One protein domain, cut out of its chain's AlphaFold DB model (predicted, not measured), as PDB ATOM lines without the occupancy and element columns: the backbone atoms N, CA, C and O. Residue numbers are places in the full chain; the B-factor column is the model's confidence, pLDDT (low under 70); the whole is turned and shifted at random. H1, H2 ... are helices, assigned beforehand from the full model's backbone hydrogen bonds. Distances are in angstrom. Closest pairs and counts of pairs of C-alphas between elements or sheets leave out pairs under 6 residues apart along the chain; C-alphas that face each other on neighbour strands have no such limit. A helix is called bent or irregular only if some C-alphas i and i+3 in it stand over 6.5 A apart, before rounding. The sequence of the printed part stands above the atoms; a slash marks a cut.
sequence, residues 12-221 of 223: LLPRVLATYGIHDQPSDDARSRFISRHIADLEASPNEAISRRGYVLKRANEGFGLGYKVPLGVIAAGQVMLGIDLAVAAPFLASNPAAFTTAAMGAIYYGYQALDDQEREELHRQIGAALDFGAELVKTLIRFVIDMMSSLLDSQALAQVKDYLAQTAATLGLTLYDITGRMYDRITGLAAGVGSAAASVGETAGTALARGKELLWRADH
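AT A GLANCE: This is residues 12 to 221 of the 223 residues of an uncharacterized protein of Alteraurantiacibacter buctensis (UniProt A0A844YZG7). This is a rounded globule of crossing helices, with H4 and H6 crossed at its core and H1, H2, H3, H7, H8 and H9 packed around them. H12 runs side by side with H9 at one side of the globule, and residues 195 to 200, between H11 and H12, stick out. The printed part has 210 residues with twelve named helices, H1 to H12 in chain order, and no named strand; the class is all helix. The helix packing is mostly crossed: leaving out H10, 1 of 17 touching pairs is at a shallow tilt. The whole is compact, with a radius of gyration of the C-alphas of 16.0 A and spans of 45 by 40 by 36 A.

IN THESE COORDINATES: Find C-alpha 12 at (36.669, 2.378, -5.936), where H1, residues 12 to 18, begins. Next come H2, residues 28 to 43, 22.4 A; H3, residues 48 to 64, 24.2 A; H4, residues 69 to 82, 19.5 A; and H5, residues 86 to 93, irregular, with C-alphas 88 and 91 7.4 A apart. Look for H6 from C-alpha 97 at (44.366, -6.490, -18.807) to residue 114, 25.3 A; it has a kink of 27 degrees near residue 108 and is only just irregular, C-alphas 110 and 113 being 6.7 A apart. Read on through H7, residues 117 to 131, 21.2 A; H8, residues 135 to 152, 25.8 A; H9, residues 155 to 171, 24.1 A; H10, residues 176 to 180; and H11, residues 183 to 193. H12, residues 201 to 220, 27.5 A, ends at C-alpha 220 at (44.108, -16.223, -27.336).

HOW THE PARTS SIT: Start at the hub, H6, which touches H4 at Ala 104 and Gly 78, their closest C-alphas, 4.0 A apart. Residues 99 to 107 of H6 touch residues 161 to 168 of H9, about perpendicular at 79 degrees; the closest C-alphas, of Ala 103 and Leu 165, are 4.6 A apart. H10 touches H6, C-alphas 180 and 111 being closest at 4.7 A. H2 and H3 form a hairpin, closest at C-alphas 43 and 51, 4.1 A. H3 touches H8, closest at C-alphas 56 and 148, 6.5 A; H8 touches H7, closest at C-alphas 135 and 124, 4.9 A. H1 touches H4, closest at C-alphas 16 and 76, 6.1 A. H12 touches H9 at a shallow tilt of 17 degrees, opposite ways, closest at C-alphas 208 and 171, 5.2 A; it also touches H5, closest at C-alphas 209 and 92, 5.1 A. H11 is close but not clearly touching H7, C-alphas 183 and 119 being closest at 6.8 A. Every O i to N i+4 pair is within hydrogen-bond range in H1, H2, H3, H4, H7, H8, H9, H10 and H12; H5 has 2 of 4, H6 12 of 14 and H11 6 of 7.

THE WHOLE: The C-alphas of Gly 63 and Ala 199, the two farthest apart, are 46.0 A apart. The printed part has no cut and no long link. Its mean pLDDT is 73.7, with residues 19 to 21, 23 to 25, 83 to 95 and 166 to 221 under 70.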
ATOM      1  N   LEU A  12      36.898   3.276  -4.797       71.94
ATOM      2  CA  LEU A  12      36.669   2.378  -5.936       71.94
ATOM      3  C   LEU A  12      37.611   2.667  -7.115       71.94
ATOM      4  O   LEU A  12      38.214   1.744  -7.656       71.94
ATOM      5  N   LEU A  13      37.774   3.933  -7.498       74.00
ATOM      6  CA  LEU A  13      38.600   4.314  -8.645       74.00
ATOM      7  C   LEU A  13      40.092   3.957  -8.456       74.00
ATOM      8  O   LEU A  13      40.660   3.329  -9.354       74.00
ATOM      9  N   PRO A  14      40.737   4.265  -7.311       74.06
ATOM     10  CA  PRO A  14      42.079   3.763  -7.016       74.06
ATOM     11  C   PRO A  14      42.193   2.237  -7.090       74.06
ATOM     12  O   PRO A  14      43.175   1.724  -7.621       74.06
ATOM     13  N   ARG A  15      41.184   1.494  -6.612       72.31
ATOM     14  CA  ARG A  15      41.197   0.023  -6.663       72.31
ATOM     15  C   ARG A  15      41.072  -0.507  -8.089       72.31
ATOM     16  O   ARG A  15      41.788  -1.443  -8.428       72.31
ATOM     17  N   VAL A  16      40.231   0.113  -8.920       75.81
ATOM     18  CA  VAL A  16      40.117  -0.200 -10.355       75.81
ATOM     19  C   VAL A  16      41.460   0.017 -11.043       75.81
ATOM     20  O   VAL A  16      41.917  -0.837 -11.783       75.81
ATOM     21  N   LEU A  17      42.138   1.134 -10.786       76.12
ATOM     22  CA  LEU A  17      43.436   1.426 -11.401       76.12
ATOM     23  C   LEU A  17      44.538   0.469 -10.922       76.12
ATOM     24  O   LEU A  17      45.343  -0.001 -11.729       76.12
ATOM     25  N   ALA A  18      44.522   0.098  -9.640       72.75
ATOM     26  CA  ALA A  18      45.476  -0.848  -9.072       72.75
ATOM     27  C   ALA A  18      45.424  -2.227  -9.749       72.75
ATOM     28  O   ALA A  18      46.455  -2.893  -9.841       72.75
ATOM     29  N   THR A  19      44.273  -2.650 -10.290       68.19
ATOM     30  CA  THR A  19      44.197  -3.916 -11.037       68.19
ATOM     31  C   THR A  19      44.953  -3.903 -12.359       68.19
ATOM     32  O   THR A  19      45.251  -4.961 -12.902       68.19
ATOM     33  N   TYR A  20      45.273  -2.719 -12.870       69.25
ATOM     34  CA  TYR A  20      46.076  -2.525 -14.075       69.25
ATOM     35  C   TYR A  20      47.535  -2.165 -13.742       69.25
ATOM     36  O   TYR A  20      48.255  -1.665 -14.600       69.25
ATOM     37  N   GLY A  21      47.977  -2.394 -12.498       68.31
ATOM     38  CA  GLY A  21      49.337  -2.078 -12.045       68.31
ATOM     39  C   GLY A  21      49.593  -0.584 -11.836       68.31
ATOM     40  O   GLY A  21      50.743  -0.162 -11.732       68.31
ATOM     41  N   ILE A  22      48.535   0.232 -11.799       73.00
ATOM     42  CA  ILE A  22      48.638   1.669 -11.556       73.00
ATOM     43  C   ILE A  22      48.444   1.903 -10.065       73.00
ATOM     44  O   ILE A  22      47.326   1.936  -9.550       73.00
ATOM     45  N   HIS A  23      49.571   2.032  -9.383       64.69
ATOM     46  CA  HIS A  23      49.659   2.388  -7.977       64.69
ATOM     47  C   HIS A  23      49.979   3.892  -7.901       64.69
ATOM     48  O   HIS A  23      50.635   4.407  -8.801       64.69
ATOM     49  N   ASP A  24      49.473   4.584  -6.877       66.69
ATOM     50  CA  ASP A  24      49.482   6.053  -6.700       66.69
ATOM     51  C   ASP A  24      48.315   6.776  -7.386       66.69
ATOM     52  O   ASP A  24      47.959   6.458  -8.515       66.69
ATOM     53  N   GLN A  25      47.690   7.742  -6.690       66.38
ATOM     54  CA  GLN A  25      46.583   8.554  -7.217       66.38
ATOM     55  C   GLN A  25      47.064   9.331  -8.456       66.38
ATOM     56  O   GLN A  25      47.676  10.391  -8.314       66.38
ATOM     57  N   PRO A  26      46.812   8.841  -9.683       71.38
ATOM     58  CA  PRO A  26      47.460   9.393 -10.857       71.38
ATOM     59  C   PRO A  26      46.758  10.688 -11.249       71.38
ATOM     60  O   PRO A  26      45.544  10.812 -11.064       71.38
ATOM     61  N   SER A  27      47.500  11.631 -11.832       82.81
ATOM     62  CA  SER A  27      46.895  12.827 -12.419       82.81
ATOM     63  C   SER A  27      45.903  12.458 -13.527       82.81
ATOM     64  O   SER A  27      45.994  11.390 -14.142       82.81
ATOM     65  N   ASP A  28      44.973  13.362 -13.823       83.12
ATOM     66  CA  ASP A  28      43.984  13.172 -14.889       83.12
ATOM     67  C   ASP A  28      44.635  12.893 -16.251       83.12
ATOM     68  O   ASP A  28      44.188  12.014 -16.989       83.12
ATOM     69  N   ASP A  29      45.768  13.535 -16.541       83.56
ATOM     70  CA  ASP A  29      46.557  13.268 -17.745       83.56
ATOM     71  C   ASP A  29      47.121  11.844 -17.776       83.56
ATOM     72  O   ASP A  29      47.152  11.197 -18.827       83.56
ATOM     73  N   ALA A  30      47.585  11.333 -16.633       82.75
ATOM     74  CA  ALA A  30      48.092   9.970 -16.538       82.75
ATOM     75  C   ALA A  30      46.965   8.947 -16.741       82.75
ATOM     76  O   ALA A  30      47.156   7.986 -17.491       82.75
ATOM     77  N   ARG A  31      45.778   9.193 -16.166       85.62
ATOM     78  CA  ARG A  31      44.572   8.374 -16.381       85.62
ATOM     79  C   ARG A  31      44.123   8.401 -17.841       85.62
ATOM     80  O   ARG A  31      43.850   7.352 -18.416       85.62
ATOM     81  N   SER A  32      44.117   9.578 -18.461       87.81
ATOM     82  CA  SER A  32      43.760   9.756 -19.872       87.81
ATOM     83  C   SER A  32      44.710   9.018 -20.811       87.81
ATOM     84  O   SER A  32      44.267   8.263 -21.680       87.81
ATOM     85  N   ARG A  33      46.025   9.139 -20.588       88.19
ATOM     86  CA  ARG A  33      47.029   8.395 -21.359       88.19
ATOM     87  C   ARG A  33      46.914   6.890 -21.157       88.19
ATOM     88  O   ARG A  33      47.073   6.147 -22.119       88.19
ATOM     89  N   PHE A  34      46.664   6.444 -19.927       87.56
ATOM     90  CA  PHE A  34      46.428   5.031 -19.648       87.56
ATOM     91  C   PHE A  34      45.225   4.513 -20.433       87.56
ATOM     92  O   PHE A  34      45.384   3.574 -21.203       87.56
ATOM     93  N   ILE A  35      44.064   5.155 -20.304       90.50
ATOM     94  CA  ILE A  35      42.839   4.705 -20.970       90.50
ATOM     95  C   ILE A  35      42.973   4.738 -22.487       90.50
ATOM     96  O   ILE A  35      42.561   3.794 -23.150       90.50
ATOM     97  N   SER A  36      43.598   5.779 -23.034       91.75
ATOM     98  CA  SER A  36      43.829   5.878 -24.478       91.75
ATOM     99  C   SER A  36      44.695   4.730 -24.995       91.75
ATOM    100  O   SER A  36      44.356   4.122 -26.006       91.75
ATOM    101  N   ARG A  37      45.783   4.396 -24.286       90.50
ATOM    102  CA  ARG A  37      46.629   3.245 -24.638       90.50
ATOM    103  C   ARG A  37      45.883   1.929 -24.480       90.50
ATOM    104  O   ARG A  37      45.866   1.143 -25.408       90.50
ATOM    105  N   HIS A  38      45.200   1.739 -23.355       90.38
ATOM    106  CA  HIS A  38      44.460   0.512 -23.071       90.38
ATOM    107  C   HIS A  38      43.369   0.235 -24.116       90.38
ATOM    108  O   HIS A  38      43.218  -0.892 -24.571       90.38
ATOM    109  N   ILE A  39      42.637   1.266 -24.554       93.19
ATOM    110  CA  ILE A  39      41.661   1.144 -25.648       93.19
ATOM    111  C   ILE A  39      42.349   0.792 -26.970       93.19
ATOM    112  O   ILE A  39      41.860  -0.082 -27.680       93.19
ATOM    113  N   ALA A  40      43.471   1.440 -27.294       92.50
ATOM    114  CA  ALA A  40      44.218   1.142 -28.514       92.50
ATOM    115  C   ALA A  40      44.751  -0.301 -28.524       92.50
ATOM    116  O   ALA A  40      44.635  -0.983 -29.539       92.50
ATOM    117  N   ASP A  41      45.261  -0.783 -27.389       90.38
ATOM    118  CA  ASP A  41      45.749  -2.154 -27.223       90.38
ATOM    119  C   ASP A  41      44.612  -3.176 -27.376       90.38
ATOM    120  O   ASP A  41      44.793  -4.218 -28.006       90.38
ATOM    121  N   LEU A  42      43.417  -2.865 -26.851       91.62
ATOM    122  CA  LEU A  42      42.218  -3.675 -27.074       91.62
ATOM    123  C   LEU A  42      41.863  -3.722 -28.564       91.62
ATOM    124  O   LEU A  42      41.761  -4.816 -29.105       91.62
ATOM    125  N   GLU A  43      41.699  -2.568 -29.227       92.75
ATOM    126  CA  GLU A  43      41.334  -2.486 -30.655       92.75
ATOM    127  C   GLU A  43      42.343  -3.222 -31.557       92.75
ATOM    128  O   GLU A  43      41.938  -3.845 -32.539       92.75
ATOM    129  N   ALA A  44      43.633  -3.189 -31.211       90.62
ATOM    130  CA  ALA A  44      44.706  -3.853 -31.951       90.62
ATOM    131  C   ALA A  44      44.812  -5.368 -31.692       90.62
ATOM    132  O   ALA A  44      45.627  -6.038 -32.332       90.62
ATOM    133  N   SER A  45      44.026  -5.920 -30.762       86.56
ATOM    134  CA  SER A  45      44.059  -7.349 -30.455       86.56
ATOM    135  C   SER A  45      43.649  -8.192 -31.673       86.56
ATOM    136  O   SER A  45      42.637  -7.887 -32.307       86.56
ATOM    137  N   PRO A  46      44.367  -9.290 -31.986       82.12
ATOM    138  CA  PRO A  46      43.950 -10.226 -33.031       82.12
ATOM    139  C   PRO A  46      42.701 -11.023 -32.629       82.12
ATOM    140  O   PRO A  46      42.017 -11.578 -33.486       82.12
ATOM    141  N   ASN A  47      42.382 -11.077 -31.332       83.31
ATOM    142  CA  ASN A  47      41.164 -11.692 -30.844       83.31
ATOM    143  C   ASN A  47      39.988 -10.738 -31.090       83.31
ATOM    144  O   ASN A  47      39.863  -9.691 -30.449       83.31
ATOM    145  N   GLU A  48      39.099 -11.117 -32.004       84.69
ATOM    146  CA  GLU A  48      37.962 -10.289 -32.396       84.69
ATOM    147  C   GLU A  48      37.041  -9.944 -31.220       84.69
ATOM    148  O   GLU A  48      36.534  -8.821 -31.135       84.69
ATOM    149  N   ALA A  49      36.858 -10.864 -30.267       81.94
ATOM    150  CA  ALA A  49      36.093 -10.548 -29.079       81.94
ATOM    151  C   ALA A  49      36.754  -9.404 -28.300       81.94
ATOM    152  O   ALA A  49      36.058  -8.449 -27.966       81.94
ATOM    153  N   ILE A  50      38.064  -9.441 -28.065       87.12
ATOM    154  CA  ILE A  50      38.787  -8.370 -27.364       87.12
ATOM    155  C   ILE A  50      38.745  -7.054 -28.164       87.12
ATOM    156  O   ILE A  50      38.377  -6.012 -27.612       87.12
ATOM    157  N   SER A  51      39.029  -7.104 -29.469       89.75
ATOM    158  CA  SER A  51      39.040  -5.925 -30.350       89.75
ATOM    159  C   SER A  51      37.699  -5.198 -30.388       89.75
ATOM    160  O   SER A  51      37.632  -3.983 -30.158       89.75
ATOM    161  N   ARG A  52      36.591  -5.940 -30.527       89.44
ATOM    162  CA  ARG A  52      35.242  -5.356 -30.497       89.44
ATOM    163  C   ARG A  52      34.931  -4.678 -29.147       89.44
ATOM    164  O   ARG A  52      34.146  -3.734 -29.124       89.44
ATOM    165  N   ARG A  53      35.557  -5.067 -28.023       90.44
ATOM    166  CA  ARG A  53      35.385  -4.373 -26.721       90.44
ATOM    167  C   ARG A  53      36.170  -3.069 -26.658       90.44
ATOM    168  O   ARG A  53      35.635  -2.085 -26.146       90.44
ATOM    169  N   GLY A  54      37.377  -3.037 -27.226       91.50
ATOM    170  CA  GLY A  54      38.117  -1.790 -27.444       91.50
ATOM    171  C   GLY A  54      37.267  -0.774 -28.204       91.50
ATOM    172  O   GLY A  54      37.091   0.359 -27.750       91.50
ATOM    173  N   TYR A  55      36.618  -1.227 -29.279       92.25
ATOM    174  CA  TYR A  55      35.691  -0.404 -30.048       92.25
ATOM    175  C   TYR A  55      34.496   0.084 -29.209       92.25
ATOM    176  O   TYR A  55      34.210   1.280 -29.197       92.25
ATOM    177  N   VAL A  56      33.820  -0.784 -28.441       93.94
ATOM    178  CA  VAL A  56      32.699  -0.365 -27.567       93.94
ATOM    179  C   VAL A  56      33.133   0.722 -26.575       93.94
ATOM    180  O   VAL A  56      32.437   1.728 -26.432       93.94
ATOM    181  N   LEU A  57      34.284   0.558 -25.909       93.88
ATOM    182  CA  LEU A  57      34.796   1.542 -24.947       93.88
ATOM    183  C   LEU A  57      35.142   2.874 -25.608       93.88
ATOM    184  O   LEU A  57      34.833   3.931 -25.057       93.88
ATOM    185  N   LYS A  58      35.737   2.835 -26.801       93.81
ATOM    186  CA  LYS A  58      36.017   4.030 -27.596       93.81
ATOM    187  C   LYS A  58      34.741   4.771 -27.968       93.81
ATOM    188  O   LYS A  58      34.650   5.971 -27.734       93.81
ATOM    189  N   ARG A  59      33.728   4.062 -28.474       93.69
ATOM    190  CA  ARG A  59      32.439   4.661 -28.850       93.69
ATOM    191  C   ARG A  59      31.695   5.226 -27.645       93.69
ATOM    192  O   ARG A  59      31.100   6.293 -27.763       93.69
ATOM    193  N   ALA A  60      31.765   4.566 -26.489       92.88
ATOM    194  CA  ALA A  60      31.241   5.119 -25.242       92.88
ATOM    195  C   ALA A  60      31.978   6.416 -24.869       92.88
ATOM    196  O   ALA A  60      31.346   7.434 -24.598       92.88
ATOM    197  N   ASN A  61      33.312   6.406 -24.905       92.31
ATOM    198  CA  ASN A  61      34.127   7.578 -24.588       92.31
ATOM    199  C   ASN A  61      33.804   8.779 -25.497       92.31
ATOM    200  O   ASN A  61      33.554   9.880 -25.009       92.31
ATOM    201  N   GLU A  62      33.751   8.548 -26.812       91.94
ATOM    202  CA  GLU A  62      33.414   9.557 -27.822       91.94
ATOM    203  C   GLU A  62      31.969  10.062 -27.686       91.94
ATOM    204  O   GLU A  62      31.722  11.254 -27.837       91.94
ATOM    205  N   GLY A  63      31.015   9.171 -27.398       89.12
ATOM    206  CA  GLY A  63      29.591   9.508 -27.335       89.12
ATOM    207  C   GLY A  63      29.190  10.294 -26.087       89.12
ATOM    208  O   GLY A  63      28.361  11.196 -26.177       89.12
ATOM    209  N   PHE A  64      29.774   9.974 -24.929       91.38
ATOM    210  CA  PHE A  64      29.453  10.643 -23.661       91.38
ATOM    211  C   PHE A  64      30.340  11.864 -23.376       91.38
ATOM    212  O   PHE A  64      29.933  12.734 -22.612       91.38
ATOM    213  N   GLY A  65      31.537  11.957 -23.971       87.38
ATOM    214  CA  GLY A  65      32.354  13.178 -23.950       87.38
ATOM    215  C   GLY A  65      32.993  13.541 -22.602       87.38
ATOM    216  O   GLY A  65      33.434  14.672 -22.424       87.38
ATOM    217  N   LEU A  66      33.072  12.603 -21.650       88.06
ATOM    218  CA  LEU A  66      33.654  12.827 -20.310       88.06
ATOM    219  C   LEU A  66      35.083  12.274 -20.176       88.06
ATOM    220  O   LEU A  66      35.605  12.108 -19.070       88.06
ATOM    221  N   GLY A  67      35.713  11.964 -21.311       89.50
ATOM    222  CA  GLY A  67      37.078  11.460 -21.385       89.50
ATOM    223  C   GLY A  67      37.272  10.154 -20.614       89.50
ATOM    224  O   GLY A  67      36.394   9.296 -20.537       89.50
ATOM    225  N   TYR A  68      38.444  10.020 -19.989       88.62
ATOM    226  CA  TYR A  68      38.895   8.785 -19.341       88.62
ATOM    227  C   TYR A  68      37.900   8.205 -18.317       88.62
ATOM    228  O   TYR A  68      37.913   6.998 -18.065       88.62
ATOM    229  N   LYS A  69      37.033   9.048 -17.737       90.38
ATOM    230  CA  LYS A  69      36.036   8.639 -16.746       90.38
ATOM    231  C   LYS A  69      35.008   7.665 -17.320       90.38
ATOM    232  O   LYS A  69      34.562   6.783 -16.596       90.38
ATOM    233  N   VAL A  70      34.639   7.782 -18.598       92.88
ATOM    234  CA  VAL A  70      33.618   6.910 -19.204       92.88
ATOM    235  C   VAL A  70      34.118   5.469 -19.326       92.88
ATOM    236  O   VAL A  70      33.487   4.587 -18.743       92.88
ATOM    237  N   PRO A  71      35.267   5.194 -19.973       91.69
ATOM    238  CA  PRO A  71      35.821   3.842 -20.000       91.69
ATOM    239  C   PRO A  71      36.118   3.289 -18.604       91.69
ATOM    240  O   PRO A  71      35.826   2.123 -18.345       91.69
ATOM    241  N   LEU A  72      36.622   4.119 -17.678       89.56
ATOM    242  CA  LEU A  72      36.822   3.694 -16.288       89.56
ATOM    243  C   LEU A  72      35.508   3.350 -15.585       89.56
ATOM    244  O   LEU A  72      35.490   2.406 -14.807       89.56
ATOM    245  N   GLY A  73      34.411   4.047 -15.877       89.88
ATOM    246  CA  GLY A  73      33.085   3.730 -15.344       89.88
ATOM    247  C   GLY A  73      32.548   2.403 -15.828       89.88
ATOM    248  O   GLY A  73      32.017   1.640 -15.026       89.88
ATOM    249  N   VAL A  74      32.751   2.083 -17.105       92.81
ATOM    250  CA  VAL A  74      32.390   0.769 -17.649       92.81
ATOM    251  C   VAL A  74      33.230  -0.328 -16.993       92.81
ATOM    252  O   VAL A  74      32.687  -1.318 -16.513       92.81
ATOM    253  N   ILE A  75      34.549  -0.145 -16.912       89.12
ATOM    254  CA  ILE A  75      35.440  -1.122 -16.274       89.12
ATOM    255  C   ILE A  75      35.063  -1.310 -14.800       89.12
ATOM    256  O   ILE A  75      34.905  -2.444 -14.353       89.12
ATOM    257  N   ALA A  76      34.862  -0.217 -14.060       86.00
ATOM    258  CA  ALA A  76      34.497  -0.248 -12.650       86.00
ATOM    259  C   ALA A  76      33.138  -0.916 -12.419       86.00
ATOM    260  O   ALA A  76      33.020  -1.747 -11.523       86.00
ATOM    261  N   ALA A  77      32.131  -0.620 -13.247       88.31
ATOM    262  CA  ALA A  77      30.828  -1.277 -13.174       88.31
ATOM    263  C   ALA A  77      30.965  -2.792 -13.359       88.31
ATOM    264  O   ALA A  77      30.482  -3.563 -12.533       88.31
ATOM    265  N   GLY A  78      31.699  -3.222 -14.388       86.38
ATOM    266  CA  GLY A  78      31.964  -4.637 -14.623       86.38
ATOM    267  C   GLY A  78      32.738  -5.292 -13.479       86.38
ATOM    268  O   GLY A  78      32.379  -6.380 -13.043       86.38
ATOM    269  N   GLN A  79      33.748  -4.617 -12.932       79.19
ATOM    270  CA  GLN A  79      34.524  -5.090 -11.781       79.19
ATOM    271  C   GLN A  79      33.680  -5.274 -10.518       79.19
ATOM    272  O   GLN A  79      33.783  -6.309  -9.859       79.19
ATOM    273  N   VAL A  80      32.826  -4.298 -10.199       78.31
ATOM    274  CA  VAL A  80      31.887  -4.385  -9.071       78.31
ATOM    275  C   VAL A  80      30.927  -5.553  -9.276       78.31
ATOM    276  O   VAL A  80      30.692  -6.324  -8.348       78.31
ATOM    277  N   MET A  81      30.422  -5.736 -10.496       77.00
ATOM    278  CA  MET A  81      29.514  -6.835 -10.824       77.00
ATOM    279  C   MET A  81      30.185  -8.205 -10.757       77.00
ATOM    280  O   MET A  81      29.565  -9.164 -10.305       77.00
ATOM    281  N   LEU A  82      31.455  -8.318 -11.144       72.69
ATOM    282  CA  LEU A  82      32.224  -9.545 -10.940       72.69
ATOM    283  C   LEU A  82      32.370  -9.887  -9.442       72.69
ATOM    284  O   LEU A  82      32.680 -11.027  -9.108       72.69
ATOM    285  N   GLY A  83      32.134  -8.922  -8.544       63.78
ATOM    286  CA  GLY A  83      32.135  -9.121  -7.097       63.78
ATOM    287  C   GLY A  83      33.521  -9.402  -6.533       63.78
ATOM    288  O   GLY A  83      33.637  -9.909  -5.436       63.78
ATOM    289  N   ILE A  84      34.593  -9.121  -7.264       59.81
ATOM    290  CA  ILE A  84      35.932  -9.596  -6.912       59.81
ATOM    291  C   ILE A  84      36.507  -8.770  -5.757       59.81
ATOM    292  O   ILE A  84      36.407  -7.541  -5.758       59.81
ATOM    293  N   ASP A  85      37.214  -9.412  -4.820       59.94
ATOM    294  CA  ASP A  85      38.204  -8.666  -4.043       59.94
ATOM    295  C   ASP A  85      39.374  -8.298  -4.962       59.94
ATOM    296  O   ASP A  85      40.259  -9.110  -5.246       59.94
ATOM    297  N   LEU A  86      39.349  -7.060  -5.461       53.84
ATOM    298  CA  LEU A  86      40.327  -6.515  -6.405       53.84
ATOM    299  C   LEU A  86      41.779  -6.704  -5.928       53.84
ATOM    300  O   LEU A  86      42.668  -6.823  -6.765       53.84
ATOM    301  N   ALA A  87      42.025  -6.811  -4.615       52.78
ATOM    302  CA  ALA A  87      43.354  -7.092  -4.068       52.78
ATOM    303  C   ALA A  87      43.827  -8.536  -4.328       52.78
ATOM    304  O   ALA A  87      45.008  -8.760  -4.577       52.78
ATOM    305  N   VAL A  88      42.912  -9.510  -4.307       52.50
ATOM    306  CA  VAL A  88      43.209 -10.933  -4.561       52.50
ATOM    307  C   VAL A  88      43.432 -11.182  -6.051       52.50
ATOM    308  O   VAL A  88      44.292 -11.975  -6.432       52.50
ATOM    309  N   ALA A  89      42.686 -10.483  -6.906       52.47
ATOM    310  CA  ALA A  89      42.777 -10.666  -8.348       52.47
ATOM    311  C   ALA A  89      43.865  -9.818  -9.019       52.47
ATOM    312  O   ALA A  89      44.343 -10.218 -10.077       52.47
ATOM    313  N   ALA A  90      44.303  -8.699  -8.422       57.44
ATOM    314  CA  ALA A  90      45.259  -7.754  -9.022       57.44
ATOM    315  C   ALA A  90      46.460  -8.395  -9.758       57.44
ATOM    316  O   ALA A  90      46.736  -7.975 -10.883       57.44
ATOM    317  N   PRO A  91      47.134  -9.440  -9.233       57.47
ATOM    318  CA  PRO A  91      48.236 -10.089  -9.946       57.47
ATOM    319  C   PRO A  91      47.820 -10.735 -11.281       57.47
ATOM    320  O   PRO A  91      48.555 -10.663 -12.266       57.47
ATOM    321  N   PHE A  92      46.636 -11.357 -11.333       58.56
ATOM    322  CA  PHE A  92      46.074 -11.973 -12.542       58.56
ATOM    323  C   PHE A  92      45.616 -10.914 -13.542       58.56
ATOM    324  O   PHE A  92      45.899 -11.016 -14.736       58.56
ATOM    325  N   LEU A  93      44.995  -9.853 -13.039       64.38
ATOM    326  CA  LEU A  93      44.522  -8.716 -13.828       64.38
ATOM    327  C   LEU A  93      45.675  -8.018 -14.555       64.38
ATOM    328  O   LEU A  93      45.580  -7.754 -15.753       64.38
ATOM    329  N   ALA A  94      46.808  -7.849 -13.871       62.66
ATOM    330  CA  ALA A  94      48.026  -7.298 -14.452       62.66
ATOM    331  C   ALA A  94      48.645  -8.190 -15.549       62.66
ATOM    332  O   ALA A  94      49.432  -7.706 -16.359       62.66
ATOM    333  N   SER A  95      48.311  -9.486 -15.594       67.00
ATOM    334  CA  SER A  95      48.885 -10.421 -16.571       67.00
ATOM    335  C   SER A  95      48.205 -10.408 -17.938       67.00
ATOM    336  O   SER A  95      48.861 -10.715 -18.931       67.00
ATOM    337  N   ASN A  96      46.920 -10.048 -17.993       73.56
ATOM    338  CA  ASN A  96      46.180  -9.855 -19.238       73.56
ATOM    339  C   ASN A  96      45.034  -8.843 -19.019       73.56
ATOM    340  O   ASN A  96      43.870  -9.218 -18.818       73.56
ATOM    341  N   PRO A  97      45.351  -7.540 -19.051       77.56
ATOM    342  CA  PRO A  97      44.366  -6.490 -18.807       77.56
ATOM    343  C   PRO A  97      43.256  -6.454 -19.873       77.56
ATOM    344  O   PRO A  97      42.140  -5.993 -19.605       77.56
ATOM    345  N   ALA A  98      43.535  -6.963 -21.077       82.25
ATOM    346  CA  ALA A  98      42.605  -7.004 -22.197       82.25
ATOM    347  C   ALA A  98      41.490  -8.043 -21.992       82.25
ATOM    348  O   ALA A  98      40.298  -7.714 -22.050       82.25
ATOM    349  N   ALA A  99      41.868  -9.278 -21.658       75.38
ATOM    350  CA  ALA A  99      40.924 -10.337 -21.324       75.38
ATOM    351  C   ALA A  99      40.075  -9.979 -20.103       75.38
ATOM    352  O   ALA A  99      38.871 -10.238 -20.071       75.38
ATOM    353  N   PHE A 100      40.671  -9.307 -19.118       78.19
ATOM    354  CA  PHE A 100      39.914  -8.883 -17.955       78.19
ATOM    355  C   PHE A 100      38.877  -7.806 -18.272       78.19
ATOM    356  O   PHE A 100      37.733  -7.891 -17.833       78.19
ATOM    357  N   THR A 101      39.253  -6.804 -19.062       87.00
ATOM    358  CA  THR A 101      38.305  -5.776 -19.512       87.00
ATOM    359  C   THR A 101      37.156  -6.418 -20.290       87.00
ATOM    360  O   THR A 101      35.992  -6.068 -20.102       87.00
ATOM    361  N   THR A 102      37.474  -7.438 -21.085       85.56
ATOM    362  CA  THR A 102      36.495  -8.250 -21.806       85.56
ATOM    363  C   THR A 102      35.556  -9.005 -20.858       85.56
ATOM    364  O   THR A 102      34.342  -8.984 -21.063       85.56
ATOM    365  N   ALA A 103      36.077  -9.600 -19.782       81.19
ATOM    366  CA  ALA A 103      35.275 -10.248 -18.744       81.19
ATOM    367  C   ALA A 103      34.405  -9.248 -17.961       81.19
ATOM    368  O   ALA A 103      33.226  -9.513 -17.744       81.19
ATOM    369  N   ALA A 104      34.934  -8.078 -17.594       86.00
ATOM    370  CA  ALA A 104      34.185  -7.020 -16.915       86.00
ATOM    371  C   ALA A 104      33.001  -6.534 -17.768       86.00
ATOM    372  O   ALA A 104      31.871  -6.444 -17.286       86.00
ATOM    373  N   MET A 105      33.222  -6.310 -19.065       90.62
ATOM    374  CA  MET A 105      32.145  -5.977 -20.001       90.62
ATOM    375  C   MET A 105      31.171  -7.147 -20.207       90.62
ATOM    376  O   MET A 105      29.968  -6.932 -20.325       90.62
ATOM    377  N   GLY A 106      31.657  -8.392 -20.189       85.81
ATOM    378  CA  GLY A 106      30.813  -9.588 -20.175       85.81
ATOM    379  C   GLY A 106      29.914  -9.673 -18.938       85.81
ATOM    380  O   GLY A 106      28.743 -10.027 -19.059       85.81
ATOM    381  N   ALA A 107      30.425  -9.296 -17.763       85.25
ATOM    382  CA  ALA A 107      29.650  -9.229 -16.528       85.25
ATOM    383  C   ALA A 107      28.539  -8.181 -16.619       85.25
ATOM    384  O   ALA A 107      27.419  -8.463 -16.205       85.25
ATOM    385  N   ILE A 108      28.809  -7.020 -17.227       90.94
ATOM    386  CA  ILE A 108      27.769  -6.027 -17.534       90.94
ATOM    387  C   ILE A 108      26.709  -6.644 -18.445       90.94
ATOM    388  O   ILE A 108      25.530  -6.650 -18.104       90.94
ATOM    389  N   TYR A 109      27.135  -7.209 -19.574       89.19
ATOM    390  CA  TYR A 109      26.232  -7.733 -20.591       89.19
ATOM    391  C   TYR A 109      25.303  -8.835 -20.066       89.19
ATOM    392  O   TYR A 109      24.090  -8.777 -20.254       89.19
ATOM    393  N   TYR A 110      25.859  -9.837 -19.383       82.75
ATOM    394  CA  TYR A 110      25.091 -10.992 -18.914       82.75
ATOM    395  C   TYR A 110      24.483 -10.801 -17.525       82.75
ATOM    396  O   TYR A 110      23.414 -11.345 -17.250       82.75
ATOM    397  N   GLY A 111      25.167 -10.069 -16.647       81.12
ATOM    398  CA  GLY A 111      24.815  -9.952 -15.235       81.12
ATOM    399  C   GLY A 111      23.881  -8.790 -14.917       81.12
ATOM    400  O   GLY A 111      23.143  -8.878 -13.944       81.12
ATOM    401  N   TYR A 112      23.853  -7.717 -15.718       88.31
ATOM    402  CA  TYR A 112      23.107  -6.505 -15.347       88.31
ATOM    403  C   TYR A 112      21.593  -6.736 -15.349       88.31
ATOM    404  O   TYR A 112      20.868  -6.234 -14.495       88.31
ATOM    405  N   GLN A 113      21.116  -7.557 -16.284       83.00
ATOM    406  CA  GLN A 113      19.717  -7.979 -16.359       83.00
ATOM    407  C   GLN A 113      19.286  -8.903 -15.207       83.00
ATOM    408  O   GLN A 113      18.090  -9.048 -14.975       83.00
ATOM    409  N   ALA A 114      20.238  -9.528 -14.504       79.88
ATOM    410  CA  ALA A 114      19.969 -10.412 -13.370       79.88
ATOM    411  C   ALA A 114      19.845  -9.657 -12.035       79.88
ATOM    412  O   ALA A 114      19.416 -10.253 -11.047       79.88
ATOM    413  N   LEU A 115      20.215  -8.371 -12.015       79.56
ATOM    414  CA  LEU A 115      20.105  -7.507 -10.846       79.56
ATOM    415  C   LEU A 115      18.654  -7.083 -10.609       79.56
ATOM    416  O   LEU A 115      17.943  -6.721 -11.554       79.56
ATOM    417  N   ASP A 116      18.241  -7.061  -9.344       81.75
ATOM    418  CA  ASP A 116      16.999  -6.399  -8.951       81.75
ATOM    419  C   ASP A 116      17.141  -4.862  -8.938       81.75
ATOM    420  O   ASP A 116      18.209  -4.297  -9.194       81.75
ATOM    421  N   ASP A 117      16.034  -4.152  -8.715       86.62
ATOM    422  CA  ASP A 117      16.023  -2.686  -8.773       86.62
ATOM    423  C   ASP A 117      16.917  -2.052  -7.701       86.62
ATOM    424  O   ASP A 117      17.633  -1.093  -7.991       86.62
ATOM    425  N   GLN A 118      16.957  -2.635  -6.502       82.19
ATOM    426  CA  GLN A 118      17.784  -2.139  -5.408       82.19
ATOM    427  C   GLN A 118      19.275  -2.370  -5.695       82.19
ATOM    428  O   GLN A 118      20.106  -1.495  -5.445       82.19
ATOM    429  N   GLU A 119      19.627  -3.530  -6.249       81.06
ATOM    430  CA  GLU A 119      20.989  -3.858  -6.670       81.06
ATOM    431  C   GLU A 119      21.468  -2.934  -7.800       81.06
ATOM    432  O   GLU A 119      22.605  -2.454  -7.771       81.06
ATOM    433  N   ARG A 120      20.597  -2.627  -8.772       88.75
ATOM    434  CA  ARG A 120      20.901  -1.674  -9.849       88.75
ATOM    435  C   ARG A 120      21.116  -0.265  -9.320       88.75
ATOM    436  O   ARG A 120      22.090   0.381  -9.700       88.75
ATOM    437  N   GLU A 121      20.241   0.214  -8.441       87.94
ATOM    438  CA  GLU A 121      20.391   1.526  -7.806       87.94
ATOM    439  C   GLU A 121      21.706   1.634  -7.032       87.94
ATOM    440  O   GLU A 121      22.426   2.626  -7.165       87.94
ATOM    441  N   GLU A 122      22.063   0.594  -6.280       84.81
ATOM    442  CA  GLU A 122      23.309   0.563  -5.526       84.81
ATOM    443  C   GLU A 122      24.541   0.558  -6.439       84.81
ATOM    444  O   GLU A 122      25.482   1.319  -6.194       84.81
ATOM    445  N   LEU A 123      24.525  -0.231  -7.520       85.62
ATOM    446  CA  LEU A 123      25.574  -0.210  -8.542       85.62
ATOM    447  C   LEU A 123      25.725   1.197  -9.135       85.62
ATOM    448  O   LEU A 123      26.826   1.749  -9.142       85.62
ATOM    449  N   HIS A 124      24.628   1.816  -9.584       90.94
ATOM    450  CA  HIS A 124      24.662   3.163 -10.162       90.94
ATOM    451  C   HIS A 124      25.207   4.199  -9.182       90.94
ATOM    452  O   HIS A 124      25.987   5.067  -9.570       90.94
ATOM    453  N   ARG A 125      24.830   4.093  -7.907       86.25
ATOM    454  CA  ARG A 125      25.280   4.989  -6.841       86.25
ATOM    455  C   ARG A 125      26.770   4.830  -6.546       86.25
ATOM    456  O   ARG A 125      27.453   5.837  -6.385       86.25
ATOM    457  N   GLN A 126      27.282   3.598  -6.494       84.06
ATOM    458  CA  GLN A 126      28.708   3.327  -6.272       84.06
ATOM    459  C   GLN A 126      29.577   3.872  -7.407       84.06
ATOM    460  O   GLN A 126      30.545   4.585  -7.151       84.06
ATOM    461  N   ILE A 127      29.212   3.580  -8.657       88.06
ATOM    462  CA  ILE A 127      29.946   4.085  -9.826       88.06
ATOM    463  C   ILE A 127      29.809   5.607  -9.936       88.06
ATOM    464  O   ILE A 127      30.785   6.291 -10.239       88.06
ATOM    465  N   GLY A 128      28.619   6.133  -9.635       85.62
ATOM    466  CA  GLY A 128      28.334   7.562  -9.590       85.62
ATOM    467  C   GLY A 128      29.268   8.309  -8.646       85.62
ATOM    468  O   GLY A 128      29.966   9.229  -9.062       85.62
ATOM    469  N   ALA A 129      29.354   7.847  -7.398       83.56
ATOM    470  CA  ALA A 129      30.243   8.426  -6.395       83.56
ATOM    471  C   ALA A 129      31.724   8.336  -6.801       83.56
ATOM    472  O   ALA A 129      32.457   9.312  -6.672       83.56
ATOM    473  N   ALA A 130      32.162   7.195  -7.341       79.50
ATOM    474  CA  ALA A 130      33.568   6.957  -7.669       79.50
ATOM    475  C   ALA A 130      34.114   7.827  -8.815       79.50
ATOM    476  O   ALA A 130      35.320   8.063  -8.891       79.50
ATOM    477  N   LEU A 131      33.248   8.259  -9.735       83.38
ATOM    478  CA  LEU A 131      33.638   8.989 -10.949       83.38
ATOM    479  C   LEU A 131      33.068  10.403 -11.030       83.38
ATOM    480  O   LEU A 131      33.353  11.117 -11.998       83.38
ATOM    481  N   ASP A 132      32.327  10.816 -10.001       86.62
ATOM    482  CA  ASP A 132      31.582  12.071  -9.970       86.62
ATOM    483  C   ASP A 132      30.556  12.139 -11.121       86.62
ATOM    484  O   ASP A 132      30.500  13.078 -11.913       86.62
ATOM    485  N   PHE A 133      29.785  11.056 -11.264       87.81
ATOM    486  CA  PHE A 133      28.676  10.917 -12.205       87.81
ATOM    487  C   PHE A 133      27.334  10.910 -11.464       87.81
ATOM    488  O   PHE A 133      27.198  10.352 -10.376       87.81
ATOM    489  N   GLY A 134      26.289  11.436 -12.107       87.88
ATOM    490  CA  GLY A 134      24.914  11.187 -11.670       87.88
ATOM    491  C   GLY A 134      24.504   9.726 -11.905       87.88
ATOM    492  O   GLY A 134      24.884   9.127 -12.910       87.88
ATOM    493  N   ALA A 135      23.681   9.149 -11.023       88.25
ATOM    494  CA  ALA A 135      23.240   7.750 -11.140       88.25
ATOM    495  C   ALA A 135      22.535   7.441 -12.482       88.25
ATOM    496  O   ALA A 135      22.782   6.402 -13.092       88.25
ATOM    497  N   GLU A 136      21.720   8.370 -12.997       92.62
ATOM    498  CA  GLU A 136      21.057   8.215 -14.305       92.62
ATOM    499  C   GLU A 136      22.045   8.223 -15.482       92.62
ATOM    500  O   GLU A 136      21.828   7.535 -16.484       92.62
ATOM    501  N   LEU A 137      23.167   8.939 -15.357       92.44
ATOM    502  CA  LEU A 137      24.236   8.888 -16.350       92.44
ATOM    503  C   LEU A 137      24.890   7.501 -16.361       92.44
ATOM    504  O   LEU A 137      25.085   6.937 -17.434       92.44
ATOM    505  N   VAL A 138      25.161   6.917 -15.186       92.69
ATOM    506  CA  VAL A 138      25.710   5.554 -15.084       92.69
ATOM    507  C   VAL A 138      24.761   4.532 -15.708       92.69
ATOM    508  O   VAL A 138      25.184   3.705 -16.512       92.69
ATOM    509  N   LYS A 139      23.469   4.613 -15.388       94.38
ATOM    510  CA  LYS A 139      22.435   3.750 -15.969       94.38
ATOM    511  C   LYS A 139      22.395   3.846 -17.495       94.38
ATOM    512  O   LYS A 139      22.324   2.828 -18.182       94.38
ATOM    513  N   THR A 140      22.470   5.066 -18.026       96.12
ATOM    514  CA  THR A 140      22.492   5.316 -19.475       96.12
ATOM    515  C   THR A 140      23.759   4.756 -20.117       96.12
ATOM    516  O   THR A 140      23.685   4.128 -21.171       96.12
ATOM    517  N   LEU A 141      24.910   4.920 -19.461       95.38
ATOM    518  CA  LEU A 141      26.188   4.364 -19.898       95.38
ATOM    519  C   LEU A 141      26.155   2.832 -19.955       95.38
ATOM    520  O   LEU A 141      26.530   2.252 -20.971       95.38
ATOM    521  N   ILE A 142      25.674   2.173 -18.898       94.44
ATOM    522  CA  ILE A 142      25.555   0.711 -18.858       94.44
ATOM    523  C   ILE A 142      24.642   0.220 -19.982       94.44
ATOM    524  O   ILE A 142      25.005  -0.703 -20.711       94.44
ATOM    525  N   ARG A 143      23.488   0.867 -20.172       95.00
ATOM    526  CA  ARG A 143      22.555   0.506 -21.242       95.00
ATOM    527  C   ARG A 143      23.179   0.666 -22.626       95.00
ATOM    528  O   ARG A 143      23.085  -0.252 -23.430       95.00
ATOM    529  N   PHE A 144      23.880   1.773 -22.869       95.19
ATOM    530  CA  PHE A 144      24.615   1.986 -24.115       95.19
ATOM    531  C   PHE A 144      25.626   0.864 -24.380       95.19
ATOM    532  O   PHE A 144      25.695   0.353 -25.495       95.19
ATOM    533  N   VAL A 145      26.398   0.460 -23.365       94.19
ATOM    534  CA  VAL A 145      27.373  -0.633 -23.498       94.19
ATOM    535  C   VAL A 145      26.677  -1.944 -23.854       94.19
ATOM    536  O   VAL A 145      27.141  -2.636 -24.757       94.19
ATOM    537  N   ILE A 146      25.560  -2.268 -23.196       93.25
ATOM    538  CA  ILE A 146      24.775  -3.476 -23.483       93.25
ATOM    539  C   ILE A 146      24.257  -3.450 -24.925       93.25
ATOM    540  O   ILE A 146      24.508  -4.396 -25.668       93.25
ATOM    541  N   ASP A 147      23.613  -2.359 -25.341       93.44
ATOM    542  CA  ASP A 147      23.032  -2.221 -26.682       93.44
ATOM    543  C   ASP A 147      24.120  -2.282 -27.776       93.44
ATOM    544  O   ASP A 147      23.970  -2.952 -28.804       93.44
ATOM    545  N   MET A 148      25.267  -1.636 -27.543       92.56
ATOM    546  CA  MET A 148      26.411  -1.680 -28.457       92.56
ATOM    547  C   MET A 148      27.001  -3.091 -28.548       92.56
ATOM    548  O   MET A 148      27.278  -3.584 -29.637       92.56
ATOM    549  N   MET A 149      27.154  -3.780 -27.419       89.56
ATOM    550  CA  MET A 149      27.599  -5.171 -27.405       89.56
ATOM    551  C   MET A 149      26.606  -6.088 -28.134       89.56
ATOM    552  O   MET A 149      27.033  -6.898 -28.949       89.56
ATOM    553  N   SER A 150      25.297  -5.935 -27.919       88.06
ATOM    554  CA  SER A 150      24.277  -6.723 -28.626       88.06
ATOM    555  C   SER A 150      24.284  -6.493 -30.138       88.06
ATOM    556  O   SER A 150      24.018  -7.423 -30.890       88.06
ATOM    557  N   SER A 151      24.565  -5.267 -30.591       88.25
ATOM    558  CA  SER A 151      24.570  -4.929 -32.022       88.25
ATOM    559  C   SER A 151      25.855  -5.330 -32.746       88.25
ATOM    560  O   SER A 151      25.810  -5.657 -33.930       88.25
ATOM    561  N   LEU A 152      26.994  -5.306 -32.053       84.56
ATOM    562  CA  LEU A 152      28.298  -5.565 -32.659       84.56
ATOM    563  C   LEU A 152      28.745  -7.015 -32.566       84.56
ATOM    564  O   LEU A 152      29.646  -7.392 -33.306       84.56
ATOM    565  N   LEU A 153      28.222  -7.808 -31.633       81.19
ATOM    566  CA  LEU A 153      28.749  -9.135 -31.327       81.19
ATOM    567  C   LEU A 153      27.840 -10.228 -31.875       81.19
ATOM    568  O   LEU A 153      26.668 -10.324 -31.518       81.19
ATOM    569  N   ASP A 154      28.413 -11.092 -32.703       81.12
ATOM    570  CA  ASP A 154      27.763 -12.328 -33.126       81.12
ATOM    571  C   ASP A 154      27.837 -13.397 -32.020       81.12
ATOM    572  O   ASP A 154      28.456 -13.225 -30.963       81.12
ATOM    573  N   SER A 155      27.176 -14.531 -32.256       79.12
ATOM    574  CA  SER A 155      27.117 -15.639 -31.301       79.12
ATOM    575  C   SER A 155      28.497 -16.207 -30.948       79.12
ATOM    576  O   SER A 155      28.687 -16.642 -29.811       79.12
ATOM    577  N   GLN A 156      29.462 -16.167 -31.870       76.88
ATOM    578  CA  GLN A 156      30.827 -16.639 -31.641       76.88
ATOM    579  C   GLN A 156      31.590 -15.678 -30.721       76.88
ATOM    580  O   GLN A 156      32.145 -16.103 -29.704       76.88
ATOM    581  N   ALA A 157      31.546 -14.375 -31.002       76.44
ATOM    582  CA  ALA A 157      32.169 -13.345 -30.171       76.44
ATOM    583  C   ALA A 157      31.514 -13.221 -28.779       76.44
ATOM    584  O   ALA A 157      32.157 -12.797 -27.810       76.44
ATOM    585  N   LEU A 158      30.232 -13.577 -28.653       75.94
ATOM    586  CA  LEU A 158      29.535 -13.699 -27.370       75.94
ATOM    587  C   LEU A 158      29.972 -14.949 -26.596       75.94
ATOM    588  O   LEU A 158      30.223 -14.857 -25.392       75.94
ATOM    589  N   ALA A 159      30.127 -16.095 -27.267       76.31
ATOM    590  CA  ALA A 159      30.622 -17.322 -26.644       76.31
ATOM    591  C   ALA A 159      32.034 -17.138 -26.071       76.31
ATOM    592  O   ALA A 159      32.258 -17.455 -24.905       76.31
ATOM    593  N   GLN A 160      32.943 -16.513 -26.825       73.38
ATOM    594  CA  GLN A 160      34.295 -16.205 -26.345       73.38
ATOM    595  C   GLN A 160      34.285 -15.325 -25.088       73.38
ATOM    596  O   GLN A 160      35.116 -15.481 -24.199       73.38
ATOM    597  N   VAL A 161      33.315 -14.423 -24.955       76.56
ATOM    598  CA  VAL A 161      33.205 -13.588 -23.750       76.56
ATOM    599  C   VAL A 161      32.574 -14.281 -22.581       76.56
ATOM    600  O   VAL A 161      32.989 -14.038 -21.449       76.56
ATOM    601  N   LYS A 162      31.651 -15.198 -22.833       75.00
ATOM    602  CA  LYS A 162      31.226 -16.133 -21.804       75.00
ATOM    603  C   LYS A 162      32.403 -16.989 -21.322       75.00
ATOM    604  O   LYS A 162      32.508 -17.213 -20.119       75.00
ATOM    605  N   ASP A 163      33.312 -17.385 -22.212       74.94
ATOM    606  CA  ASP A 163      34.525 -18.121 -21.850       74.94
ATOM    607  C   ASP A 163      35.484 -17.263 -21.019       74.94
ATOM    608  O   ASP A 163      35.914 -17.712 -19.959       74.94
ATOM    609  N   TYR A 164      35.767 -16.015 -21.412       71.69
ATOM    610  CA  TYR A 164      36.575 -15.092 -20.597       71.69
ATOM    611  C   TYR A 164      35.957 -14.837 -19.219       71.69
ATOM    612  O   TYR A 164      36.664 -14.806 -18.208       71.69
ATOM    613  N   LEU A 165      34.631 -14.699 -19.162       71.81
ATOM    614  CA  LEU A 165      33.889 -14.537 -17.918       71.81
ATOM    615  C   LEU A 165      33.999 -15.784 -17.032       71.81
ATOM    616  O   LEU A 165      34.297 -15.667 -15.847       71.81
ATOM    617  N   ALA A 166      33.820 -16.976 -17.605       67.94
ATOM    618  CA  ALA A 166      33.924 -18.246 -16.896       67.94
ATOM    619  C   ALA A 166      35.356 -18.544 -16.431       67.94
ATOM    620  O   ALA A 166      35.549 -19.039 -15.325       67.94
ATOM    621  N   GLN A 167      36.369 -18.215 -17.235       67.56
ATOM    622  CA  GLN A 167      37.778 -18.357 -16.865       67.56
ATOM    623  C   GLN A 167      38.157 -17.399 -15.738       67.56
ATOM    624  O   GLN A 167      38.843 -17.795 -14.792       67.56
ATOM    625  N   THR A 168      37.665 -16.160 -15.803       66.75
ATOM    626  CA  THR A 168      37.822 -15.190 -14.716       66.75
ATOM    627  C   THR A 168      37.135 -15.714 -13.456       66.75
ATOM    628  O   THR A 168      37.766 -15.731 -12.409       66.75
ATOM    629  N   ALA A 169      35.914 -16.255 -13.551       65.44
ATOM    630  CA  ALA A 169      35.228 -16.897 -12.425       65.44
ATOM    631  C   ALA A 169      36.051 -18.042 -11.818       65.44
ATOM    632  O   ALA A 169      36.326 -18.049 -10.620       65.44
ATOM    633  N   ALA A 170      36.509 -18.975 -12.655       65.19
ATOM    634  CA  ALA A 170      37.239 -20.163 -12.227       65.19
ATOM    635  C   ALA A 170      38.575 -19.817 -11.556       65.19
ATOM    636  O   ALA A 170      38.958 -20.448 -10.571       65.19
ATOM    637  N   THR A 171      39.256 -18.780 -12.050       61.03
ATOM    638  CA  THR A 171      40.484 -18.241 -11.440       61.03
ATOM    639  C   THR A 171      40.237 -17.748 -10.011       61.03
ATOM    640  O   THR A 171      41.143 -17.750  -9.184       61.03
ATOM    641  N   LEU A 172      38.995 -17.391  -9.693       56.72
ATOM    642  CA  LEU A 172      38.568 -16.866  -8.401       56.72
ATOM    643  C   LEU A 172      37.896 -17.925  -7.515       56.72
ATOM    644  O   LEU A 172      37.390 -17.594  -6.448       56.72
ATOM    645  N   GLY A 173      37.862 -19.190  -7.954       58.00
ATOM    646  CA  GLY A 173      37.108 -20.249  -7.277       58.00
ATOM    647  C   GLY A 173      35.588 -20.073  -7.360       58.00
ATOM    648  O   GLY A 173      34.863 -20.719  -6.608       58.00
ATOM    649  N   LEU A 174      35.115 -19.205  -8.258       62.69
ATOM    650  CA  LEU A 174      33.708 -18.938  -8.526       62.69
ATOM    651  C   LEU A 174      33.252 -19.702  -9.771       62.69
ATOM    652  O   LEU A 174      34.028 -20.025 -10.674       62.69
ATOM    653  N   THR A 175      31.956 -19.960  -9.849       60.53
ATOM    654  CA  THR A 175      31.300 -20.465 -11.050       60.53
ATOM    655  C   THR A 175      30.743 -19.308 -11.875       60.53
ATOM    656  O   THR A 175      30.527 -18.200 -11.386       60.53
ATOM    657  N   LEU A 176      30.451 -19.564 -13.152       53.09
ATOM    658  CA  LEU A 176      29.753 -18.583 -13.984       53.09
ATOM    659  C   LEU A 176      28.385 -18.205 -13.385       53.09
ATOM    660  O   LEU A 176      27.992 -17.048 -13.477       53.09
ATOM    661  N   TYR A 177      27.702 -19.152 -12.729       55.91
ATOM    662  CA  TYR A 177      26.445 -18.902 -12.020       55.91
ATOM    663  C   TYR A 177      26.618 -17.878 -10.897       55.91
ATOM    664  O   TYR A 177      25.759 -17.021 -10.727       55.91
ATOM    665  N   ASP A 178      27.752 -17.891 -10.200       59.25
ATOM    666  CA  ASP A 178      28.034 -16.912  -9.146       59.25
ATOM    667  C   ASP A 178      28.204 -15.495  -9.716       59.25
ATOM    668  O   ASP A 178      27.883 -14.516  -9.051       59.25
ATOM    669  N   ILE A 179      28.639 -15.367 -10.975       57.03
ATOM    670  CA  ILE A 179      28.807 -14.079 -11.673       57.03
ATOM    671  C   ILE A 179      27.540 -13.639 -12.423       57.03
ATOM    672  O   ILE A 179      27.311 -12.441 -12.615       57.03
ATOM    673  N   THR A 180      26.701 -14.579 -12.857       60.06
ATOM    674  CA  THR A 180      25.460 -14.287 -13.593       60.06
ATOM    675  C   THR A 180      24.192 -14.420 -12.736       60.06
ATOM    676  O   THR A 180      23.105 -14.185 -13.253       60.06
ATOM    677  N   GLY A 181      24.309 -14.802 -11.457       60.38
ATOM    678  CA  GLY A 181      23.221 -14.940 -10.469       60.38
ATOM    679  C   GLY A 181      22.802 -13.611  -9.820       60.38
ATOM    680  O   GLY A 181      22.987 -12.561 -10.420       60.38
ATOM    681  N   ARG A 182      22.266 -13.595  -8.592       52.41
ATOM    682  CA  ARG A 182      21.954 -12.326  -7.884       52.41
ATOM    683  C   ARG A 182      23.210 -11.724  -7.244       52.41
ATOM    684  O   ARG A 182      24.118 -12.463  -6.870       52.41
ATOM    685  N   MET A 183      23.305 -10.400  -7.140       49.41
ATOM    686  CA  MET A 183      24.493  -9.692  -6.628       49.41
ATOM    687  C   MET A 183      24.593  -9.732  -5.092       49.41
ATOM    688  O   MET A 183      25.697  -9.744  -4.544       49.41
ATOM    689  N   TYR A 184      23.466  -9.847  -4.387       38.03
ATOM    690  CA  TYR A 184      23.393  -9.948  -2.926       38.03
ATOM    691  C   TYR A 184      24.037 -11.230  -2.359       38.03
ATOM    692  O   TYR A 184      24.726 -11.184  -1.331       38.03
ATOM    693  N   ASP A 185      23.902 -12.359  -3.065       41.25
ATOM    694  CA  ASP A 185      24.552 -13.628  -2.699       41.25
ATOM    695  C   ASP A 185      26.093 -13.529  -2.808       41.25
ATOM    696  O   ASP A 185      26.826 -14.185  -2.066       41.25
ATOM    697  N   ARG A 186      26.605 -12.623  -3.660       53.00
ATOM    698  CA  ARG A 186      28.046 -12.402  -3.896       53.00
ATOM    699  C   ARG A 186      28.703 -11.588  -2.777       53.00
ATOM    700  O   ARG A 186      29.765 -11.958  -2.284       53.00
ATOM    701  N   ILE A 187      28.061 -10.502  -2.332       38.25
ATOM    702  CA  ILE A 187      28.607  -9.591  -1.300       38.25
ATOM    703  C   ILE A 187      28.664 -10.270   0.081       38.25
ATOM    704  O   ILE A 187      29.579 -10.021   0.873       38.25
ATOM    705  N   THR A 188      27.712 -11.154   0.381       34.72
ATOM    706  CA  THR A 188      27.659 -11.880   1.660       34.72
ATOM    707  C   THR A 188      28.608 -13.085   1.700       34.72
ATOM    708  O   THR A 188      29.233 -13.321   2.739       34.72
ATOM    709  N   GLY A 189      28.804 -13.786   0.575       33.84
ATOM    710  CA  GLY A 189      29.744 -14.908   0.459       33.84
ATOM    711  C   GLY A 189      31.213 -14.513   0.656       33.84
ATOM    712  O   GLY A 189      31.952 -15.186   1.376       33.84
ATOM    713  N   LEU A 190      31.632 -13.365   0.118       35.91
ATOM    714  CA  LEU A 190      33.006 -12.866   0.270       35.91
ATOM    715  C   LEU A 190      33.308 -12.350   1.679       35.91
ATOM    716  O   LEU A 190      34.389 -12.596   2.209       35.91
ATOM    717  N   ALA A 191      32.342 -11.712   2.344       27.89
ATOM    718  CA  ALA A 191      32.506 -11.275   3.731       27.89
ATOM    719  C   ALA A 191      32.651 -12.453   4.719       27.89
ATOM    720  O   ALA A 191      33.244 -12.291   5.789       27.89
ATOM    721  N   ALA A 192      32.137 -13.641   4.377       29.78
ATOM    722  CA  ALA A 192      32.317 -14.852   5.173       29.78
ATOM    723  C   ALA A 192      33.706 -15.502   4.984       29.78
ATOM    724  O   ALA A 192      34.218 -16.098   5.932       29.78
ATOM    725  N   GLY A 193      34.334 -15.346   3.810       34.22
ATOM    726  CA  GLY A 193      35.630 -15.951   3.462       34.22
ATOM    727  C   GLY A 193      36.881 -15.191   3.937       34.22
ATOM    728  O   GLY A 193      37.954 -15.778   4.039       34.22
ATOM    729  N   VAL A 194      36.761 -13.909   4.299       34.69
ATOM    730  CA  VAL A 194      37.908 -13.056   4.701       34.69
ATOM    731  C   VAL A 194      38.425 -13.357   6.124       34.69
ATOM    732  O   VAL A 194      39.483 -12.883   6.528       34.69
ATOM    733  N   GLY A 195      37.725 -14.191   6.901       29.36
ATOM    734  CA  GLY A 195      38.082 -14.483   8.295       29.36
ATOM    735  C   GLY A 195      39.326 -15.359   8.511       29.36
ATOM    736  O   GLY A 195      39.855 -15.356   9.619       29.36
ATOM    737  N   SER A 196      39.805 -16.098   7.503       32.31
ATOM    738  CA  SER A 196      40.891 -17.087   7.673       32.31
ATOM    739  C   SER A 196      42.048 -16.971   6.672       32.31
ATOM    740  O   SER A 196      42.952 -17.802   6.685       32.31
ATOM    741  N   ALA A 197      42.052 -15.957   5.804       34.84
ATOM    742  CA  ALA A 197      42.921 -15.900   4.629       34.84
ATOM    743  C   ALA A 197      43.923 -14.734   4.694       34.84
ATOM    744  O   ALA A 197      43.813 -13.769   3.952       34.84
ATOM    745  N   ALA A 198      44.913 -14.809   5.587       30.75
ATOM    746  CA  ALA A 198      46.088 -13.925   5.526       30.75
ATOM    747  C   ALA A 198      47.365 -14.692   5.135       30.75
ATOM    748  O   ALA A 198      48.202 -14.162   4.414       30.75
ATOM    749  N   ALA A 199      47.487 -15.965   5.534       31.50
ATOM    750  CA  ALA A 199      48.632 -16.815   5.191       31.50
ATOM    751  C   ALA A 199      48.416 -17.654   3.913       31.50
ATOM    752  O   ALA A 199      49.367 -17.923   3.189       31.50
ATOM    753  N   SER A 200      47.170 -18.014   3.582       38.91
ATOM    754  CA  SER A 200      46.829 -18.809   2.388       38.91
ATOM    755  C   SER A 200      46.696 -17.987   1.101       38.91
ATOM    756  O   SER A 200      46.647 -18.558   0.012       38.91
ATOM    757  N   VAL A 201      46.650 -16.654   1.195       37.12
ATOM    758  CA  VAL A 201      46.459 -15.761   0.039       37.12
ATOM    759  C   VAL A 201      47.667 -15.782  -0.894       37.12
ATOM    760  O   VAL A 201      47.474 -15.761  -2.099       37.12
ATOM    761  N   GLY A 202      48.895 -15.908  -0.379       34.47
ATOM    762  CA  GLY A 202      50.102 -15.946  -1.218       34.47
ATOM    763  C   GLY A 202      50.186 -17.185  -2.120       34.47
ATOM    764  O   GLY A 202      50.412 -17.067  -3.322       34.47
ATOM    765  N   GLU A 203      49.942 -18.375  -1.565       38.84
ATOM    766  CA  GLU A 203      49.963 -19.643  -2.314       38.84
ATOM    767  C   GLU A 203      48.742 -19.812  -3.231       38.84
ATOM    768  O   GLU A 203      48.866 -20.264  -4.376       38.84
ATOM    769  N   THR A 204      47.560 -19.395  -2.766       45.19
ATOM    770  CA  THR A 204      46.318 -19.480  -3.552       45.19
ATOM    771  C   THR A 204      46.314 -18.458  -4.690       45.19
ATOM    772  O   THR A 204      45.920 -18.789  -5.805       45.19
ATOM    773  N   ALA A 205      46.827 -17.242  -4.467       40.94
ATOM    774  CA  ALA A 205      46.979 -16.248  -5.529       40.94
ATOM    775  C   ALA A 205      48.031 -16.676  -6.561       40.94
ATOM    776  O   ALA A 205      47.806 -16.496  -7.752       40.94
ATOM    777  N   GLY A 206      49.148 -17.291  -6.146       45.16
ATOM    778  CA  GLY A 206      50.167 -17.798  -7.075       45.16
ATOM    779  C   GLY A 206      49.660 -18.929  -7.979       45.16
ATOM    780  O   GLY A 206      49.922 -18.940  -9.182       45.16
ATOM    781  N   THR A 207      48.879 -19.859  -7.427       53.53
ATOM    782  CA  THR A 207      48.273 -20.964  -8.191       53.53
ATOM    783  C   THR A 207      47.108 -20.507  -9.073       53.53
ATOM    784  O   THR A 207      47.004 -20.950 -10.218       53.53
ATOM    785  N   ALA A 208      46.275 -19.579  -8.591       48.59
ATOM    786  CA  ALA A 208      45.251 -18.916  -9.394       48.59
ATOM    787  C   ALA A 208      45.869 -18.120 -10.554       48.59
ATOM    788  O   ALA A 208      45.421 -18.249 -11.688       48.59
ATOM    789  N   LEU A 209      46.956 -17.381 -10.305       50.66
ATOM    790  CA  LEU A 209      47.709 -16.644 -11.325       50.66
ATOM    791  C   LEU A 209      48.229 -17.573 -12.429       50.66
ATOM    792  O   LEU A 209      48.073 -17.273 -13.611       50.66
ATOM    793  N   ALA A 210      48.853 -18.691 -12.049       55.47
ATOM    794  CA  ALA A 210      49.398 -19.656 -13.000       55.47
ATOM    795  C   ALA A 210      48.293 -20.277 -13.871       55.47
ATOM    796  O   ALA A 210      48.420 -20.303 -15.095       55.47
ATOM    797  N   ARG A 211      47.176 -20.692 -13.255       58.84
ATOM    798  CA  ARG A 211      46.006 -21.224 -13.975       58.84
ATOM    799  C   ARG A 211      45.372 -20.187 -14.888       58.84
ATOM    800  O   ARG A 211      45.057 -20.494 -16.032       58.84
ATOM    801  N   GLY A 212      45.213 -18.963 -14.400       53.25
ATOM    802  CA  GLY A 212      44.657 -17.863 -15.164       53.25
ATOM    803  C   GLY A 212      45.499 -17.541 -16.401       53.25
ATOM    804  O   GLY A 212      44.958 -17.460 -17.500       53.25
ATOM    805  N   LYS A 213      46.827 -17.430 -16.253       58.41
ATOM    806  CA  LYS A 213      47.743 -17.235 -17.390       58.41
ATOM    807  C   LYS A 213      47.641 -18.363 -18.419       58.41
ATOM    808  O   LYS A 213      47.607 -18.086 -19.613       58.41
ATOM    809  N   GLU A 214      47.572 -19.618 -17.975       59.22
ATOM    810  CA  GLU A 214      47.467 -20.779 -18.870       59.22
ATOM    811  C   GLU A 214      46.119 -20.823 -19.616       59.22
ATOM    812  O   GLU A 214      46.076 -21.129 -20.809       59.22
ATOM    813  N   LEU A 215      45.016 -20.501 -18.937       55.03
ATOM    814  CA  LEU A 215      43.676 -20.465 -19.533       55.03
ATOM    815  C   LEU A 215      43.542 -19.348 -20.571       55.03
ATOM    816  O   LEU A 215      43.035 -19.591 -21.664       55.03
ATOM    817  N   LEU A 216      44.063 -18.164 -20.256       54.88
ATOM    818  CA  LEU A 216      44.055 -17.025 -21.168       54.88
ATOM    819  C   LEU A 216      44.943 -17.254 -22.387       54.88
ATOM    820  O   LEU A 216      44.514 -16.994 -23.505       54.88
ATOM    821  N   TRP A 217      46.135 -17.827 -22.192       60.94
ATOM    822  CA  TRP A 217      46.987 -18.247 -23.303       60.94
ATOM    823  C   TRP A 217      46.236 -19.181 -24.261       60.94
ATOM    824  O   TRP A 217      46.282 -18.990 -25.473       60.94
ATOM    825  N   ARG A 218      45.482 -20.152 -23.730       60.44
ATOM    826  CA  ARG A 218      44.648 -21.051 -24.546       60.44
ATOM    827  C   ARG A 218      43.487 -20.345 -25.246       60.44
ATOM    828  O   ARG A 218      43.082 -20.808 -26.305       60.44
ATOM    829  N   ALA A 219      42.922 -19.291 -24.662       55.25
ATOM    830  CA  ALA A 219      41.821 -18.536 -25.260       55.25
ATOM    831  C   ALA A 219      42.293 -17.633 -26.412       55.25
ATOM    832  O   ALA A 219      41.589 -17.515 -27.410       55.25
ATOM    833  N   ASP A 220      43.497 -17.065 -26.300       54.19
ATOM    834  CA  ASP A 220      44.108 -16.223 -27.336       54.19
ATOM    835  C   ASP A 220      44.692 -17.024 -28.518       54.19
ATOM    836  O   ASP A 220      44.950 -16.446 -29.568       54.19
ATOM    837  N   HIS A 221      44.885 -18.343 -28.369       59.00
ATOM    838  CA  HIS A 221      45.531 -19.216 -29.368       59.00
ATOM    839  C   HIS A 221      44.646 -20.387 -29.830       59.00
ATOM    840  O   HIS A 221      45.154 -21.407 -30.300       59.00
TER     841      HIS A 221